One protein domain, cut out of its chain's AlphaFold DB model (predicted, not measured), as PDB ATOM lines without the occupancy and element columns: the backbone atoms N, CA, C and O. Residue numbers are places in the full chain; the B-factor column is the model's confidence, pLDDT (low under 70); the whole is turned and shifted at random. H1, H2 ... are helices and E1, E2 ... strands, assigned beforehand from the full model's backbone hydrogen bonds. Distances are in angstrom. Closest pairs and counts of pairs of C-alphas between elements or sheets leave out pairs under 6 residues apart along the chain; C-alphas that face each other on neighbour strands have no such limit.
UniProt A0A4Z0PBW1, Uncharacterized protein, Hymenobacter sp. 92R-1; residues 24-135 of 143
ATOM      1  N   SER A  24      46.059 -43.408  -1.881       89.19
ATOM      2  CA  SER A  24      44.914 -42.830  -1.180       89.19
ATOM      3  C   SER A  24      44.656 -43.607   0.107       89.19
ATOM      4  O   SER A  24      44.555 -44.834   0.086       89.19
ATOM      5  N   LYS A  25      44.508 -42.898   1.226       93.00
ATOM      6  CA  LYS A  25      43.985 -43.460   2.478       93.00
ATOM      7  C   LYS A  25      42.607 -42.896   2.770       93.00
ATOM      8  O   LYS A  25      42.269 -41.807   2.298       93.00
ATOM      9  N   TYR A  26      41.854 -43.629   3.582       94.75
ATOM     10  CA  TYR A  26      40.483 -43.300   3.942       94.75
ATOM     11  C   TYR A  26      40.323 -43.217   5.455       94.75
ATOM     12  O   TYR A  26      40.881 -44.035   6.178       94.75
ATOM     13  N   LEU A  27      39.556 -42.229   5.899       95.50
ATOM     14  CA  LEU A  27      39.191 -42.004   7.294       95.50
ATOM     15  C   LEU A  27      37.678 -41.835   7.366       95.50
ATOM     16  O   LEU A  27      37.082 -41.227   6.474       95.50
ATOM     17  N   MET A  28      37.057 -42.340   8.427       96.31
ATOM     18  CA  MET A  28      35.626 -42.162   8.658       96.31
ATOM     19  C   MET A  28      35.384 -41.311   9.901       96.31
ATOM     20  O   MET A  28      35.978 -41.560  10.942       96.31
ATOM     21  N   LEU A  29      34.492 -40.331   9.809       95.38
ATOM     22  CA  LEU A  29      33.916 -39.653  10.969       95.38
ATOM     23  C   LEU A  29      32.467 -40.114  11.117       95.38
ATOM     24  O   LEU A  29      31.680 -40.001  10.182       95.38
ATOM     25  N   VAL A  30      32.107 -40.620  12.287       94.50
ATOM     26  CA  VAL A  30      30.763 -41.097  12.610       94.50
ATOM     27  C   VAL A  30      30.184 -40.203  13.693       94.50
ATOM     28  O   VAL A  30      30.765 -40.081  14.767       94.50
ATOM     29  N   ARG A  31      29.036 -39.588  13.418       92.38
ATOM     30  CA  ARG A  31      28.207 -38.932  14.426       92.38
ATOM     31  C   ARG A  31      27.066 -39.849  14.817       92.38
ATOM     32  O   ARG A  31      26.218 -40.139  13.977       92.38
ATOM     33  N   GLU A  32      26.959 -40.170  16.097       87.69
ATOM     34  CA  GLU A  32      25.825 -40.917  16.647       87.69
ATOM     35  C   GLU A  32      24.943 -40.017  17.520       87.69
ATOM     36  O   GLU A  32      25.422 -39.087  18.170       87.69
ATOM     37  N   GLY A  33      23.633 -40.284  17.528       70.00
ATOM     38  CA  GLY A  33      22.735 -39.783  18.575       70.00
ATOM     39  C   GLY A  33      22.461 -38.273  18.598       70.00
ATOM     40  O   GLY A  33      22.363 -37.698  19.676       70.00
ATOM     41  N   ALA A  34      22.282 -37.600  17.449       60.69
ATOM     42  CA  ALA A  34      21.881 -36.177  17.460       60.69
ATOM     43  C   ALA A  34      20.417 -35.935  17.872       60.69
ATOM     44  O   ALA A  34      20.002 -34.782  18.010       60.69
ATOM     45  N   GLU A  35      19.617 -36.983  18.070       60.44
ATOM     46  CA  GLU A  35      18.295 -36.840  18.671       60.44
ATOM     47  C   GLU A  35      18.450 -36.640  20.179       60.44
ATOM     48  O   GLU A  35      18.573 -37.571  20.969       60.44
ATOM     49  N   VAL A  36      18.499 -35.370  20.572       58.75
ATOM     50  CA  VAL A  36      18.402 -34.972  21.971       58.75
ATOM     51  C   VAL A  36      16.928 -34.715  22.261       58.75
ATOM     52  O   VAL A  36      16.359 -33.720  21.792       58.75
ATOM     53  N   ASP A  37      16.307 -35.640  22.987       59.66
ATOM     54  CA  ASP A  37      15.004 -35.449  23.613       59.66
ATOM     55  C   ASP A  37      15.149 -34.554  24.867       59.66
ATOM     56  O   ASP A  37      16.179 -33.921  25.102       59.66
ATOM     57  N   ASN A  38      14.100 -34.430  25.683       60.59
ATOM     58  CA  ASN A  38      14.195 -33.647  26.922       60.59
ATOM     59  C   ASN A  38      15.052 -34.335  28.011       60.59
ATOM     60  O   ASN A  38      15.238 -33.747  29.080       60.59
ATOM     61  N   ASN A  39      15.566 -35.543  27.760       63.12
ATOM     62  CA  ASN A  39      16.380 -36.307  28.695       63.12
ATOM     63  C   ASN A  39      17.882 -36.096  28.445       63.12
ATOM     64  O   ASN A  39      18.324 -35.279  27.632       63.12
ATOM     65  N   THR A  40      18.692 -36.783  29.248       66.00
ATOM     66  CA  THR A  40      20.141 -36.826  29.055       66.00
ATOM     67  C   THR A  40      20.441 -37.633  27.801       66.00
ATOM     68  O   THR A  40      20.058 -38.796  27.721       66.00
ATOM     69  N   SER A  41      21.152 -37.025  26.857       71.94
ATOM     70  CA  SER A  41      21.602 -37.681  25.635       71.94
ATOM     71  C   SER A  41      23.128 -37.730  25.610       71.94
ATOM     72  O   SER A  41      23.802 -36.855  26.165       71.94
ATOM     73  N   TYR A  42      23.655 -38.774  24.978       78.00
ATOM     74  CA  TYR A  42      25.087 -39.044  24.858       78.00
ATOM     75  C   TYR A  42      25.486 -39.133  23.380       78.00
ATOM     76  O   TYR A  42      25.869 -40.205  22.916       78.00
ATOM     77  N   PRO A  43      25.345 -38.043  22.600       83.94
ATOM     78  CA  PRO A  43      25.874 -38.021  21.249       83.94
ATOM     79  C   PRO A  43      27.382 -38.245  21.275       83.94
ATOM     80  O   PRO A  43      28.068 -37.845  22.219       83.94
ATOM     81  N   SER A  44      27.899 -38.840  20.210       88.00
ATOM     82  CA  SER A  44      29.321 -39.127  20.070       88.00
ATOM     83  C   SER A  44      29.822 -38.724  18.686       88.00
ATOM     84  O   SER A  44      29.072 -38.711  17.703       88.00
ATOM     85  N   LEU A  45      31.101 -38.362  18.618       92.25
ATOM     86  CA  LEU A  45      31.850 -38.227  17.375       92.25
ATOM     87  C   LEU A  45      33.017 -39.205  17.409       92.25
ATOM     88  O   LEU A  45      33.931 -39.061  18.218       92.25
ATOM     89  N   THR A  46      32.995 -40.181  16.511       94.62
ATOM     90  CA  THR A  46      34.037 -41.199  16.396       94.62
ATOM     91  C   THR A  46      34.810 -41.008  15.105       94.62
ATOM     92  O   THR A  46      34.234 -41.049  14.023       94.62
ATOM     93  N   VAL A  47      36.122 -40.823  15.207       95.06
ATOM     94  CA  VAL A  47      37.041 -40.858  14.066       95.06
ATOM     95  C   VAL A  47      37.640 -42.255  13.977       95.06
ATOM     96  O   VAL A  47      38.213 -42.722  14.956       95.06
ATOM     97  N   ILE A  48      37.518 -42.900  12.821       95.12
ATOM     98  CA  ILE A  48      38.129 -44.189  12.489       95.12
ATOM     99  C   ILE A  48      39.255 -43.916  11.493       95.12
ATOM    100  O   ILE A  48      39.010 -43.488  10.362       95.12
ATOM    101  N   GLU A  49      40.484 -44.129  11.940       94.00
ATOM    102  CA  GLU A  49      41.711 -43.890  11.191       94.00
ATOM    103  C   GLU A  49      41.948 -44.986  10.131       94.00
ATOM    104  O   GLU A  49      41.393 -46.087  10.226       94.00
ATOM    105  N   PRO A  50      42.810 -44.742   9.125       91.38
ATOM    106  CA  PRO A  50      43.114 -45.729   8.084       91.38
ATOM    107  C   PRO A  50      43.708 -47.048   8.592       91.38
ATOM    108  O   PRO A  50      43.673 -48.046   7.879       91.38
ATOM    109  N   ASP A  51      44.316 -47.038   9.778       90.94
ATOM    110  CA  ASP A  51      44.880 -48.221  10.435       90.94
ATOM    111  C   ASP A  51      43.830 -49.029  11.221       90.94
ATOM    112  O   ASP A  51      44.157 -50.062  11.804       90.94
ATOM    113  N   GLY A  52      42.571 -48.581  11.219       87.00
ATOM    114  CA  GLY A  52      41.462 -49.204  11.934       87.00
ATOM    115  C   GLY A  52      41.357 -48.799  13.404       87.00
ATOM    116  O   GLY A  52      40.425 -49.235  14.081       87.00
ATOM    117  N   THR A  53      42.265 -47.961  13.916       93.94
ATOM    118  CA  THR A  53      42.112 -47.390  15.258       93.94
ATOM    119  C   THR A  53      40.977 -46.373  15.271       93.94
ATOM    120  O   THR A  53      40.685 -45.727  14.264       93.94
ATOM    121  N   PHE A  54      40.311 -46.226  16.415       94.19
ATOM    122  CA  PHE A  54      39.230 -45.261  16.561       94.19
ATOM    123  C   PHE A  54      39.399 -44.401  17.809       94.19
ATOM    124  O   PHE A  54      39.916 -44.840  18.836       94.19
ATOM    125  N   LYS A  55      38.961 -43.146  17.699       93.56
ATOM    126  CA  LYS A  55      38.911 -42.173  18.791       93.56
ATOM    127  C   LYS A  55      37.504 -41.615  18.876       93.56
ATOM    128  O   LYS A  55      37.026 -41.028  17.907       93.56
ATOM    129  N   THR A  56      36.882 -41.770  20.036       93.12
ATOM    130  CA  THR A  56      35.514 -41.318  20.292       93.12
ATOM    131  C   THR A  56      35.519 -40.162  21.279       93.12
ATOM    132  O   THR A  56      36.099 -40.251  22.359       93.12
ATOM    133  N   GLU A  57      34.862 -39.074  20.898       88.69
ATOM    134  CA  GLU A  57      34.517 -37.964  21.775       88.69
ATOM    135  C   GLU A  57      33.033 -38.079  22.132       88.69
ATOM    136  O   GLU A  57      32.170 -37.965  21.261       88.69
ATOM    137  N   GLU A  58      32.733 -38.332  23.406       86.38
ATOM    138  CA  GLU A  58      31.362 -38.390  23.916       86.38
ATOM    139  C   GLU A  58      30.939 -37.040  24.501       86.38
ATOM    140  O   GLU A  58      31.629 -36.445  25.333       86.38
ATOM    141  N   PHE A  59      29.755 -36.574  24.113       80.38
ATOM    142  CA  PHE A  59      29.170 -35.343  24.624       80.38
ATOM    143  C   PHE A  59      28.110 -35.693  25.655       80.38
ATOM    144  O   PHE A  59      27.005 -36.115  25.324       80.38
ATOM    145  N   ARG A  60      28.409 -35.469  26.934       79.31
ATOM    146  CA  ARG A  60      27.401 -35.617  27.983       79.31
ATOM    147  C   ARG A  60      26.497 -34.392  28.009       79.31
ATOM    148  O   ARG A  60      26.848 -33.366  28.594       79.31
ATOM    149  N   LEU A  61      25.338 -34.500  27.371       74.62
ATOM    150  CA  LEU A  61      24.437 -33.377  27.177       74.62
ATOM    151  C   LEU A  61      23.115 -33.569  27.919       74.62
ATOM    152  O   LEU A  61      22.419 -34.569  27.765       74.62
ATOM    153  N   PHE A  62      22.728 -32.560  28.695       73.81
ATOM    154  CA  PHE A  62      21.450 -32.539  29.401       73.81
ATOM    155  C   PHE A  62      20.495 -31.598  28.660       73.81
ATOM    156  O   PHE A  62      20.677 -30.377  28.680       73.81
ATOM    157  N   GLY A  63      19.474 -32.157  27.999       62.72
ATOM    158  CA  GLY A  63      18.560 -31.425  27.110       62.72
ATOM    159  C   GLY A  63      17.917 -30.172  27.725       62.72
ATOM    160  O   GLY A  63      17.628 -29.215  27.013       62.72
ATOM    161  N   TRP A  64      17.761 -30.130  29.050       67.75
ATOM    162  CA  TRP A  64      17.118 -29.042  29.791       67.75
ATOM    163  C   TRP A  64      18.085 -28.025  30.426       67.75
ATOM    164  O   TRP A  64      17.619 -27.020  30.964       67.75
ATOM    165  N   THR A  65      19.408 -28.215  30.389       69.12
ATOM    166  CA  THR A  65      20.351 -27.311  31.090       69.12
ATOM    167  C   THR A  65      21.044 -26.309  30.177       69.12
ATOM    168  O   THR A  65      21.474 -25.266  30.666       69.12
ATOM    169  N   VAL A  66      21.124 -26.570  28.868       70.69
ATOM    170  CA  VAL A  66      21.927 -25.764  27.935       70.69
ATOM    171  C   VAL A  66      21.293 -24.382  27.696       70.69
ATOM    172  O   VAL A  66      20.184 -24.293  27.157       70.69
ATOM    173  N   PRO A  67      21.965 -23.272  28.064       67.88
ATOM    174  CA  PRO A  67      21.461 -21.928  27.815       67.88
ATOM    175  C   PRO A  67      21.821 -21.438  26.403       67.88
ATOM    176  O   PRO A  67      22.832 -21.825  25.820       67.88
ATOM    177  N   LYS A  68      21.036 -20.483  25.878       69.31
ATOM    178  CA  LYS A  68      21.234 -19.871  24.544       69.31
ATOM    179  C   LYS A  68      22.660 -19.340  24.321       69.31
ATOM    180  O   LYS A  68      23.177 -19.415  23.211       69.31
ATOM    181  N   LYS A  69      23.296 -18.810  25.374       70.25
ATOM    182  CA  LYS A  69      24.655 -18.248  25.312       70.25
ATOM    183  C   LYS A  69      25.709 -19.306  24.962       70.25
ATOM    184  O   LYS A  69      26.642 -18.992  24.237       70.25
ATOM    185  N   THR A  70      25.543 -20.547  25.423       67.94
ATOM    186  CA  THR A  70      26.517 -21.633  25.216       67.94
ATOM    187  C   THR A  70      26.653 -22.030  23.749       67.94
ATOM    188  O   THR A  70      27.729 -22.420  23.319       67.94
ATOM    189  N   VAL A  71      25.583 -21.887  22.967       63.78
ATOM    190  CA  VAL A  71      25.553 -22.249  21.539       63.78
ATOM    191  C   VAL A  71      25.758 -21.061  20.607       63.78
ATOM    192  O   VAL A  71      25.667 -21.221  19.392       63.78
ATOM    193  N   ASN A  72      25.963 -19.863  21.166       67.44
ATOM    194  CA  ASN A  72      25.970 -18.595  20.437       67.44
ATOM    195  C   ASN A  72      24.830 -18.495  19.397       67.44
ATOM    196  O   ASN A  72      25.015 -18.010  18.283       67.44
ATOM    197  N   ALA A  73      23.650 -19.027  19.735       56.06
ATOM    198  CA  ALA A  73      22.559 -19.137  18.779       56.06
ATOM    199  C   ALA A  73      21.924 -17.758  18.559       56.06
ATOM    200  O   ALA A  73      21.225 -17.238  19.436       56.06
ATOM    201  N   SER A  74      22.106 -17.183  17.371       51.59
ATOM    202  CA  SER A  74      21.226 -16.133  16.869       51.59
ATOM    203  C   SER A  74      19.948 -16.804  16.360       51.59
ATOM    204  O   SER A  74      19.890 -17.370  15.276       51.59
ATOM    205  N   VAL A  75      18.893 -16.789  17.175       49.53
ATOM    206  CA  VAL A  75      17.548 -17.036  16.642       49.53
ATOM    207  C   VAL A  75      17.244 -15.819  15.770       49.53
ATOM    208  O   VAL A  75      17.006 -14.741  16.316       49.53
ATOM    209  N   SER A  76      17.373 -15.945  14.446       45.25
ATOM    210  CA  SER A  76      17.023 -14.862  13.529       45.25
ATOM    211  C   SER A  76      15.513 -14.647  13.607       45.25
ATOM    212  O   SER A  76      14.700 -15.526  13.331       45.25
ATOM    213  N   GLN A  77      15.132 -13.469  14.080       41.72
ATOM    214  CA  GLN A  77      13.755 -13.102  14.380       41.72
ATOM    215  C   GLN A  77      13.008 -12.667  13.111       41.72
ATOM    216  O   GLN A  77      12.487 -11.560  13.056       41.72
ATOM    217  N   ALA A  78      13.000 -13.501  12.067       45.09
ATOM    218  CA  ALA A  78      12.361 -13.146  10.795       45.09
ATOM    219  C   ALA A  78      11.210 -14.067  10.369       45.09
ATOM    220  O   ALA A  78      10.436 -13.686   9.500       45.09
ATOM    221  N   ALA A  79      11.012 -15.227  10.999       42.03
ATOM    222  CA  ALA A  79       9.796 -15.999  10.780       42.03
ATOM    223  C   ALA A  79       9.457 -16.816  12.027       42.03
ATOM    224  O   ALA A  79      10.218 -17.692  12.421       42.03
ATOM    225  N   VAL A  80       8.278 -16.549  12.591       48.97
ATOM    226  CA  VAL A  80       7.627 -17.306  13.670       48.97
ATOM    227  C   VAL A  80       8.186 -17.016  15.071       48.97
ATOM    228  O   VAL A  80       9.310 -17.361  15.424       48.97
ATOM    229  N   ILE A  81       7.348 -16.395  15.909       48.69
ATOM    230  CA  ILE A  81       7.489 -16.452  17.367       48.69
ATOM    231  C   ILE A  81       7.540 -17.935  17.720       48.69
ATOM    232  O   ILE A  81       6.541 -18.636  17.588       48.69
ATOM    233  N   ASP A  82       8.714 -18.421  18.096       55.16
ATOM    234  CA  ASP A  82       8.943 -19.804  18.490       55.16
ATOM    235  C   ASP A  82       8.096 -20.122  19.734       55.16
ATOM    236  O   ASP A  82       8.513 -19.893  20.867       55.16
ATOM    237  N   SER A  83       6.873 -20.610  19.505       52.53
ATOM    238  CA  SER A  83       5.847 -20.942  20.505       52.53
ATOM    239  C   SER A  83       6.150 -22.233  21.270       52.53
ATOM    240  O   SER A  83       5.325 -22.731  22.035       52.53
ATOM    241  N   SER A  84       7.347 -22.784  21.081       65.06
ATOM    242  CA  SER A  84       7.802 -23.969  21.787       65.06
ATOM    243  C   SER A  84       8.114 -23.659  23.253       65.06
ATOM    244  O   SER A  84       8.647 -22.604  23.614       65.06
ATOM    245  N   ASN A  85       7.780 -24.608  24.127       76.06
ATOM    246  CA  ASN A  85       8.072 -24.477  25.549       76.06
ATOM    247  C   ASN A  85       9.595 -24.413  25.799       76.06
ATOM    248  O   ASN A  85      10.420 -24.790  24.960       76.06
ATOM    249  N   LEU A  86       9.984 -23.920  26.977       75.69
ATOM    250  CA  LEU A  86      11.392 -23.733  27.345       75.69
ATOM    251  C   LEU A  86      12.236 -25.004  27.132       75.69
ATOM    252  O   LEU A  86      13.381 -24.899  26.696       75.69
ATOM    253  N   ASN A  87      11.671 -26.184  27.392       72.94
ATOM    254  CA  ASN A  87      12.370 -27.462  27.265       72.94
ATOM    255  C   ASN A  87      12.708 -27.783  25.803       72.94
ATOM    256  O   ASN A  87      13.859 -28.071  25.495       72.94
ATOM    257  N   GLN A  88      11.756 -27.608  24.885       76.31
ATOM    258  CA  GLN A  88      11.984 -27.793  23.447       76.31
ATOM    259  C   GLN A  88      13.040 -26.823  22.895       76.31
ATOM    260  O   GLN A  88      13.879 -27.207  22.074       76.31
ATOM    261  N   ARG A  89      13.049 -25.571  23.376       76.62
ATOM    262  CA  ARG A  89      14.095 -24.592  23.031       76.62
ATOM    263  C   ARG A  89      15.475 -25.055  23.475       76.62
ATOM    264  O   ARG A  89      16.418 -24.996  22.689       76.62
ATOM    265  N   ARG A  90      15.592 -25.530  24.716       76.50
ATOM    266  CA  ARG A  90      16.862 -26.015  25.266       76.50
ATOM    267  C   ARG A  90      17.338 -27.283  24.565       76.50
ATOM    268  O   ARG A  90      18.489 -27.317  24.151       76.50
ATOM    269  N   ALA A  91      16.444 -28.226  24.268       75.88
ATOM    270  CA  ALA A  91      16.773 -29.414  23.484       75.88
ATOM    271  C   ALA A  91      17.334 -29.059  22.092       75.88
ATOM    272  O   ALA A  91      18.293 -29.676  21.628       75.88
ATOM    273  N   ARG A  92      16.803 -28.023  21.420       78.69
ATOM    274  CA  ARG A  92      17.372 -27.530  20.148       78.69
ATOM    275  C   ARG A  92      18.751 -26.895  20.311       78.69
ATOM    276  O   ARG A  92      19.599 -27.097  19.447       78.69
ATOM    277  N   TYR A  93      19.000 -26.153  21.390       80.00
ATOM    278  CA  TYR A  93      20.349 -25.656  21.677       80.00
ATOM    279  C   TYR A  93      21.315 -26.824  21.863       80.00
ATOM    280  O   TYR A  93      22.368 -26.862  21.239       80.00
ATOM    281  N   THR A  94      20.916 -27.827  22.634       77.19
ATOM    282  CA  THR A  94      21.728 -29.017  22.858       77.19
ATOM    283  C   THR A  94      22.071 -29.739  21.552       77.19
ATOM    284  O   THR A  94      23.232 -30.064  21.328       77.19
ATOM    285  N   ARG A  95      21.112 -29.883  20.625       78.81
ATOM    286  CA  ARG A  95      21.383 -30.402  19.270       78.81
ATOM    287  C   ARG A  95      22.373 -29.543  18.485       78.81
ATOM    288  O   ARG A  95      23.278 -30.075  17.852       78.81
ATOM    289  N   ASN A  96      22.240 -28.220  18.564       81.88
ATOM    290  CA  ASN A  96      23.160 -27.294  17.901       81.88
ATOM    291  C   ASN A  96      24.606 -27.457  18.409       81.88
ATOM    292  O   ASN A  96      25.535 -27.362  17.616       81.88
ATOM    293  N   MET A  97      24.822 -27.783  19.691       80.94
ATOM    294  CA  MET A  97      26.175 -28.072  20.197       80.94
ATOM    295  C   MET A  97      26.825 -29.251  19.468       80.94
ATOM    296  O   MET A  97      27.994 -29.162  19.097       80.94
ATOM    297  N   VAL A  98      26.064 -30.325  19.234       83.81
ATOM    298  CA  VAL A  98      26.553 -31.509  18.514       83.81
ATOM    299  C   VAL A  98      26.908 -31.141  17.077       83.81
ATOM    300  O   VAL A  98      28.004 -31.453  16.626       83.81
ATOM    301  N   TYR A  99      26.035 -30.403  16.384       86.19
ATOM    302  CA  TYR A  99      26.307 -29.954  15.016       86.19
ATOM    303  C   TYR A  99      27.514 -29.015  14.932       86.19
ATOM    304  O   TYR A  99      28.310 -29.104  14.005       86.19
ATOM    305  N   GLN A 100      27.712 -28.134  15.913       86.50
ATOM    306  CA  GLN A 100      28.901 -27.282  15.954       86.50
ATOM    307  C   GLN A 100      30.184 -28.087  16.180       86.50
ATOM    308  O   GLN A 100      31.203 -27.786  15.558       86.50
ATOM    309  N   ALA A 101      30.152 -29.097  17.054       87.44
ATOM    310  CA  ALA A 101      31.284 -29.995  17.269       87.44
ATOM    311  C   ALA A 101      31.591 -30.818  16.008       87.44
ATOM    312  O   ALA A 101      32.748 -30.929  15.607       87.44
ATOM    313  N   GLU A 102      30.550 -31.311  15.340       90.69
ATOM    314  CA  GLU A 102      30.633 -32.038  14.077       90.69
ATOM    315  C   GLU A 102      31.308 -31.191  12.990       90.69
ATOM    316  O   GLU A 102      32.340 -31.585  12.451       90.69
ATOM    317  N   ILE A 103      30.800 -29.979  12.735       91.69
ATOM    318  CA  ILE A 103      31.381 -29.052  11.756       91.69
ATOM    319  C   ILE A 103      32.821 -28.684  12.126       91.69
ATOM    320  O   ILE A 103      33.688 -28.624  11.255       91.69
ATOM    321  N   ARG A 104      33.117 -28.479  13.417       92.44
ATOM    322  CA  ARG A 104      34.487 -28.221  13.878       92.44
ATOM    323  C   ARG A 104      35.413 -29.387  13.544       92.44
ATOM    324  O   ARG A 104      36.511 -29.142  13.052       92.44
ATOM    325  N   LYS A 105      34.975 -30.628  13.770       93.62
ATOM    326  CA  LYS A 105      35.773 -31.823  13.479       93.62
ATOM    327  C   LYS A 105      35.982 -32.014  11.976       93.62
ATOM    328  O   LYS A 105      37.097 -32.307  11.562       93.62
ATOM    329  N   ILE A 106      34.955 -31.780  11.159       95.12
ATOM    330  CA  ILE A 106      35.075 -31.794   9.692       95.12
ATOM    331  C   ILE A 106      36.114 -30.759   9.238       95.12
ATOM    332  O   ILE A 106      37.023 -31.096   8.483       95.12
ATOM    333  N   ASN A 107      36.039 -29.528   9.749       95.19
ATOM    334  CA  ASN A 107      36.993 -28.469   9.415       95.19
ATOM    335  C   ASN A 107      38.422 -28.800   9.871       95.19
ATOM    336  O   ASN A 107      39.370 -28.537   9.136       95.19
ATOM    337  N   GLU A 108      38.589 -29.400  11.053       94.69
ATOM    338  CA  GLU A 108      39.883 -29.887  11.547       94.69
ATOM    339  C   GLU A 108      40.473 -30.937  10.594       94.69
ATOM    340  O   GLU A 108      41.613 -30.798  10.146       94.69
ATOM    341  N   LEU A 109      39.687 -31.946  10.204       94.88
ATOM    342  CA  LEU A 109      40.107 -32.969   9.244       94.88
ATOM    343  C   LEU A 109      40.481 -32.346   7.893       94.88
ATOM    344  O   LEU A 109      41.554 -32.635   7.358       94.88
ATOM    345  N   SER A 110      39.658 -31.434   7.375       94.44
ATOM    346  CA  SER A 110      39.946 -30.723   6.128       94.44
ATOM    347  C   SER A 110      41.202 -29.862   6.200       94.44
ATOM    348  O   SER A 110      42.003 -29.888   5.267       94.44
ATOM    349  N   SER A 111      41.451 -29.185   7.323       95.44
ATOM    350  CA  SER A 111      42.698 -28.440   7.541       95.44
ATOM    351  C   SER A 111      43.933 -29.351   7.567       95.44
ATOM    352  O   SER A 111      45.006 -28.957   7.118       95.44
ATOM    353  N   ASN A 112      43.762 -30.609   7.985       93.62
ATOM    354  CA  ASN A 112      44.791 -31.646   7.945       93.62
ATOM    355  C   ASN A 112      44.945 -32.294   6.554       93.62
ATOM    356  O   ASN A 112      45.689 -33.269   6.408       93.62
ATOM    357  N   GLY A 113      44.271 -31.778   5.523       93.62
ATOM    358  CA  GLY A 113      44.357 -32.254   4.142       93.62
ATOM    359  C   GLY A 113      43.459 -33.450   3.823       93.62
ATOM    360  O   GLY A 113      43.674 -34.105   2.806       93.62
ATOM    361  N   TRP A 114      42.485 -33.765   4.679       96.25
ATOM    362  CA  TRP A 114      41.458 -34.761   4.384       96.25
ATOM    363  C   TRP A 114      40.316 -34.152   3.569       96.25
ATOM    364  O   TRP A 114      39.699 -33.165   3.962       96.25
ATOM    365  N   VAL A 115      39.982 -34.773   2.446       96.56
ATOM    366  CA  VAL A 115      38.898 -34.329   1.567       96.56
ATOM    367  C   VAL A 115      37.660 -35.168   1.841       96.56
ATOM    368  O   VAL A 115      37.720 -36.390   1.737       96.56
ATOM    369  N   LEU A 116      36.539 -34.529   2.183       96.81
ATOM    370  CA  LEU A 116      35.256 -35.215   2.328       96.81
ATOM    371  C   LEU A 116      34.794 -35.727   0.955       96.81
ATOM    372  O   LEU A 116      34.646 -34.940   0.024       96.81
ATOM    373  N   ILE A 117      34.567 -37.035   0.834       96.94
ATOM    374  CA  ILE A 117      34.182 -37.688  -0.428       96.94
ATOM    375  C   ILE A 117      32.787 -38.311  -0.395       96.94
ATOM    376  O   ILE A 117      32.209 -38.550  -1.450       96.94
ATOM    377  N   ASN A 118      32.245 -38.598   0.791       96.81
ATOM    378  CA  ASN A 118      30.899 -39.145   0.923       96.81
ATOM    379  C   ASN A 118      30.272 -38.767   2.268       96.81
ATOM    380  O   ASN A 118      30.969 -38.622   3.271       96.81
ATOM    381  N   THR A 119      28.948 -38.652   2.290       96.75
ATOM    382  CA  THR A 119      28.136 -38.497   3.498       96.75
ATOM    383  C   THR A 119      26.955 -39.451   3.405       96.75
ATOM    384  O   THR A 119      26.202 -39.415   2.436       96.75
ATOM    385  N   LEU A 120      26.796 -40.306   4.411       95.62
ATOM    386  CA  LEU A 120      25.730 -41.296   4.493       95.62
ATOM    387  C   LEU A 120      24.974 -41.117   5.804       95.62
ATOM    388  O   LEU A 120      25.581 -41.094   6.872       95.62
ATOM    389  N   GLN A 121      23.651 -41.025   5.729       92.38
ATOM    390  CA  GLN A 121      22.789 -40.968   6.902       92.38
ATOM    391  C   GLN A 121      22.015 -42.279   7.049       92.38
ATOM    392  O   GLN A 121      21.307 -42.697   6.136       92.38
ATOM    393  N   GLU A 122      22.129 -42.900   8.221       88.38
ATOM    394  CA  GLU A 122      21.443 -44.131   8.612       88.38
ATOM    395  C   GLU A 122      20.696 -43.864   9.926       88.38
ATOM    396  O   GLU A 122      21.262 -43.936  11.019       88.38
ATOM    397  N   GLY A 123      19.420 -43.482   9.824       86.19
ATOM    398  CA  GLY A 123      18.618 -43.090  10.987       86.19
ATOM    399  C   GLY A 123      19.234 -41.896  11.744       86.19
ATOM    400  O   GLY A 123      19.458 -40.847  11.127       86.19
ATOM    401  N   PRO A 124      19.507 -42.017  13.063       82.44
ATOM    402  CA  PRO A 124      20.097 -40.941  13.869       82.44
ATOM    403  C   PRO A 124      21.614 -40.775  13.661       82.44
ATOM    404  O   PRO A 124      22.197 -39.785  14.130       82.44
ATOM    405  N   THR A 125      22.249 -41.722  12.965       89.06
ATOM    406  CA  THR A 125      23.693 -41.774  12.740       89.06
ATOM    407  C   THR A 125      24.054 -41.193  11.377       89.06
ATOM    408  O   THR A 125      23.388 -41.457  10.376       89.06
ATOM    409  N   VAL A 126      25.127 -40.404  11.324       93.31
ATOM    410  CA  VAL A 126      25.692 -39.888  10.069       93.31
ATOM    411  C   VAL A 126      27.157 -40.280   9.970       93.31
ATOM    412  O   VAL A 126      27.916 -40.119  10.920       93.31
ATOM    413  N   LYS A 127      27.549 -40.806   8.813       95.50
ATOM    414  CA  LYS A 127      28.902 -41.256   8.496       95.50
ATOM    415  C   LYS A 127      29.470 -40.379   7.387       95.50
ATOM    416  O   LYS A 127      28.870 -40.233   6.326       95.50
ATOM    417  N   TYR A 128      30.655 -39.847   7.620       97.25
ATOM    418  CA  TYR A 128      31.418 -39.033   6.689       97.25
ATOM    419  C   TYR A 128      32.662 -39.806   6.280       97.25
ATOM    420  O   TYR A 128      33.431 -40.229   7.140       97.25
ATOM    421  N   MET A 129      32.871 -39.986   4.980       97.25
ATOM    422  CA  MET A 129      34.080 -40.618   4.460       97.25
ATOM    423  C   MET A 129      35.021 -39.553   3.922       97.25
ATOM    424  O   MET A 129      34.630 -38.740   3.083       97.25
ATOM    425  N   PHE A 130      36.272 -39.606   4.352       97.50
ATOM    426  CA  PHE A 130      37.334 -38.721   3.915       97.50
ATOM    427  C   PHE A 130      38.409 -39.488   3.154       97.50
ATOM    428  O   PHE A 130      38.699 -40.639   3.471       97.50
ATOM    429  N   ARG A 131      39.036 -38.827   2.180       96.06
ATOM    430  CA  ARG A 131      40.201 -39.321   1.442       96.06
ATOM    431  C   ARG A 131      41.373 -38.369   1.615       96.06
ATOM    432  O   ARG A 131      41.193 -37.154   1.581       96.06
ATOM    433  N   LYS A 132      42.577 -38.912   1.740       94.44
ATOM    434  CA  LYS A 132      43.817 -38.144   1.633       94.44
ATOM    435  C   LYS A 132      44.821 -38.907   0.791       94.44
ATOM    436  O   LYS A 132      45.060 -40.091   1.028       94.44
ATOM    437  N   ASP A 133      45.403 -38.213  -0.176       91.31
ATOM    438  CA  ASP A 133      46.405 -38.775  -1.069       91.31
ATOM    439  C   ASP A 133      47.791 -38.544  -0.464       91.31
ATOM    440  O   ASP A 133      48.169 -37.419  -0.131       91.31
ATOM    441  N   PHE A 134      48.537 -39.629  -0.264       84.00
ATOM    442  CA  PHE A 134      49.902 -39.576   0.239       84.00
ATOM    443  C   PHE A 134      50.864 -39.749  -0.933       84.00
ATOM    444  O   PHE A 134      50.673 -40.672  -1.737       84.00
ATOM    445  N   PRO A 135      51.905 -38.904  -1.043       77.62
ATOM    446  CA  PRO A 135      52.945 -39.131  -2.032       77.62
ATOM    447  C   PRO A 135      53.546 -40.518  -1.793       77.62
ATOM    448  O   PRO A 135      53.759 -40.914  -0.642       77.62
TER     449      PRO A 135
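AT A GLANCE: This is residues 24 to 135 of the 143 residues of an uncharacterized protein of Hymenobacter sp. 92R-1 (UniProt A0A4Z0PBW1). A twisted sheet of five antiparallel strands has one long helix, H2, running along one of its faces, while the opposite face is bare. The helix covers the sheet with its residues 98 to 110; near its earlier part the short H1 packs on it, and the loop of residues 74 to 85 sticks out free. The printed part has 112 residues with two named helices and five named strands, in the order E1, E2, E3, H1, H2, E4, E5, and across the sheet the strands run E3, E2, E1, E5, E4; the class is mixed, helices and strands. The whole is elongated, spanning 54 by 29 by 24 A, and only just loose, close to compact, with a radius of gyration of the C-alphas of 16.2 A.

IN THESE COORDINATES: In the sheet, E1 is residues 24 to 32, 26.2 A from first to last C-alpha, and begins at C-alpha 24, (44.914, -42.830, -1.180). E2 is residues 44 to 48, 12.7 A long, and E3 is residues 54 to 58, 12.8 A long. E4 is residues 115 to 122, 21.2 A long. E5, residues 125 to 134, is the longest strand at 29.1 A and ends at C-alpha 134, (49.902, -39.576, 0.239). H2 is residues 86 to 111 and measures 37.3 A, from C-alpha 86 at (11.392, -23.733, 27.345) to C-alpha 111 at (42.698, -28.440, 7.541). H1 is residues 68 to 71, 5.8 A long.

HOW THE PARTS SIT: The sheet has E3 and E4 as edge strands, and E2, E1 and E5 are inner strands. E1 and E5 are antiparallel at 161 degrees, with N 27 and O 130 at 3.0 A and N 128 and O 29 at 2.8 A, within hydrogen-bond range. E1 and E2 form a hairpin, antiparallel at 165 degrees, with N 30 and O 46 at 2.8 A. E2 and E3 form a hairpin at 169 degrees, with N 47 and O 55 at 2.9 A; together E1, E2 and E3 are a meander, each strand the antiparallel neighbour of the one before. E4 and E5 form a hairpin at 160 degrees, with N 120 and O 127 at 2.8 A. Outside the named strands, residues 40 to 41 pair antiparallel with residues 61 to 62. H2 is on the sheet at a height over the sheet of 10.6 A, giving two layers, a helix on one face of a sheet. It lies over E1, and on the local plane its line stands at 9 degrees to that of E1, along the strands. The closest C-alphas of H2 and E2 are those of Glu 102 and Leu 45, 7.1 A apart. H2 and E5 are near each other, with 7 pairs of C-alphas within 10 A. H2 touches H1 with residues 90 to 97 alone, and their closest C-alphas are those of Met 97 and Val 71, 6.0 A apart. H1 is not on the sheet. In H2, 21 of 22 O i to N i+4 pairs are within hydrogen-bond range; H1, with 4 residues, is too short for such a pair.

THE WHOLE: The two C-alphas farthest apart are those of Ser 83 and Pro 135, 55.3 A, while those of Ser 24 and Pro 135, the first and last printed, are 8.9 A apart. The printed part has no cut. The links E1 to E2, of 11 residues, and H1 to H2, of 14 residues, are long. Without the free residues 74 to 85, the body spans 53 by 24 by 19 A. The mean pLDDT of the printed part is 80.8, and it is under 70 at residues 34 to 40, 63 to 65, 67 to 68 and 70 to 84 of this predicted model.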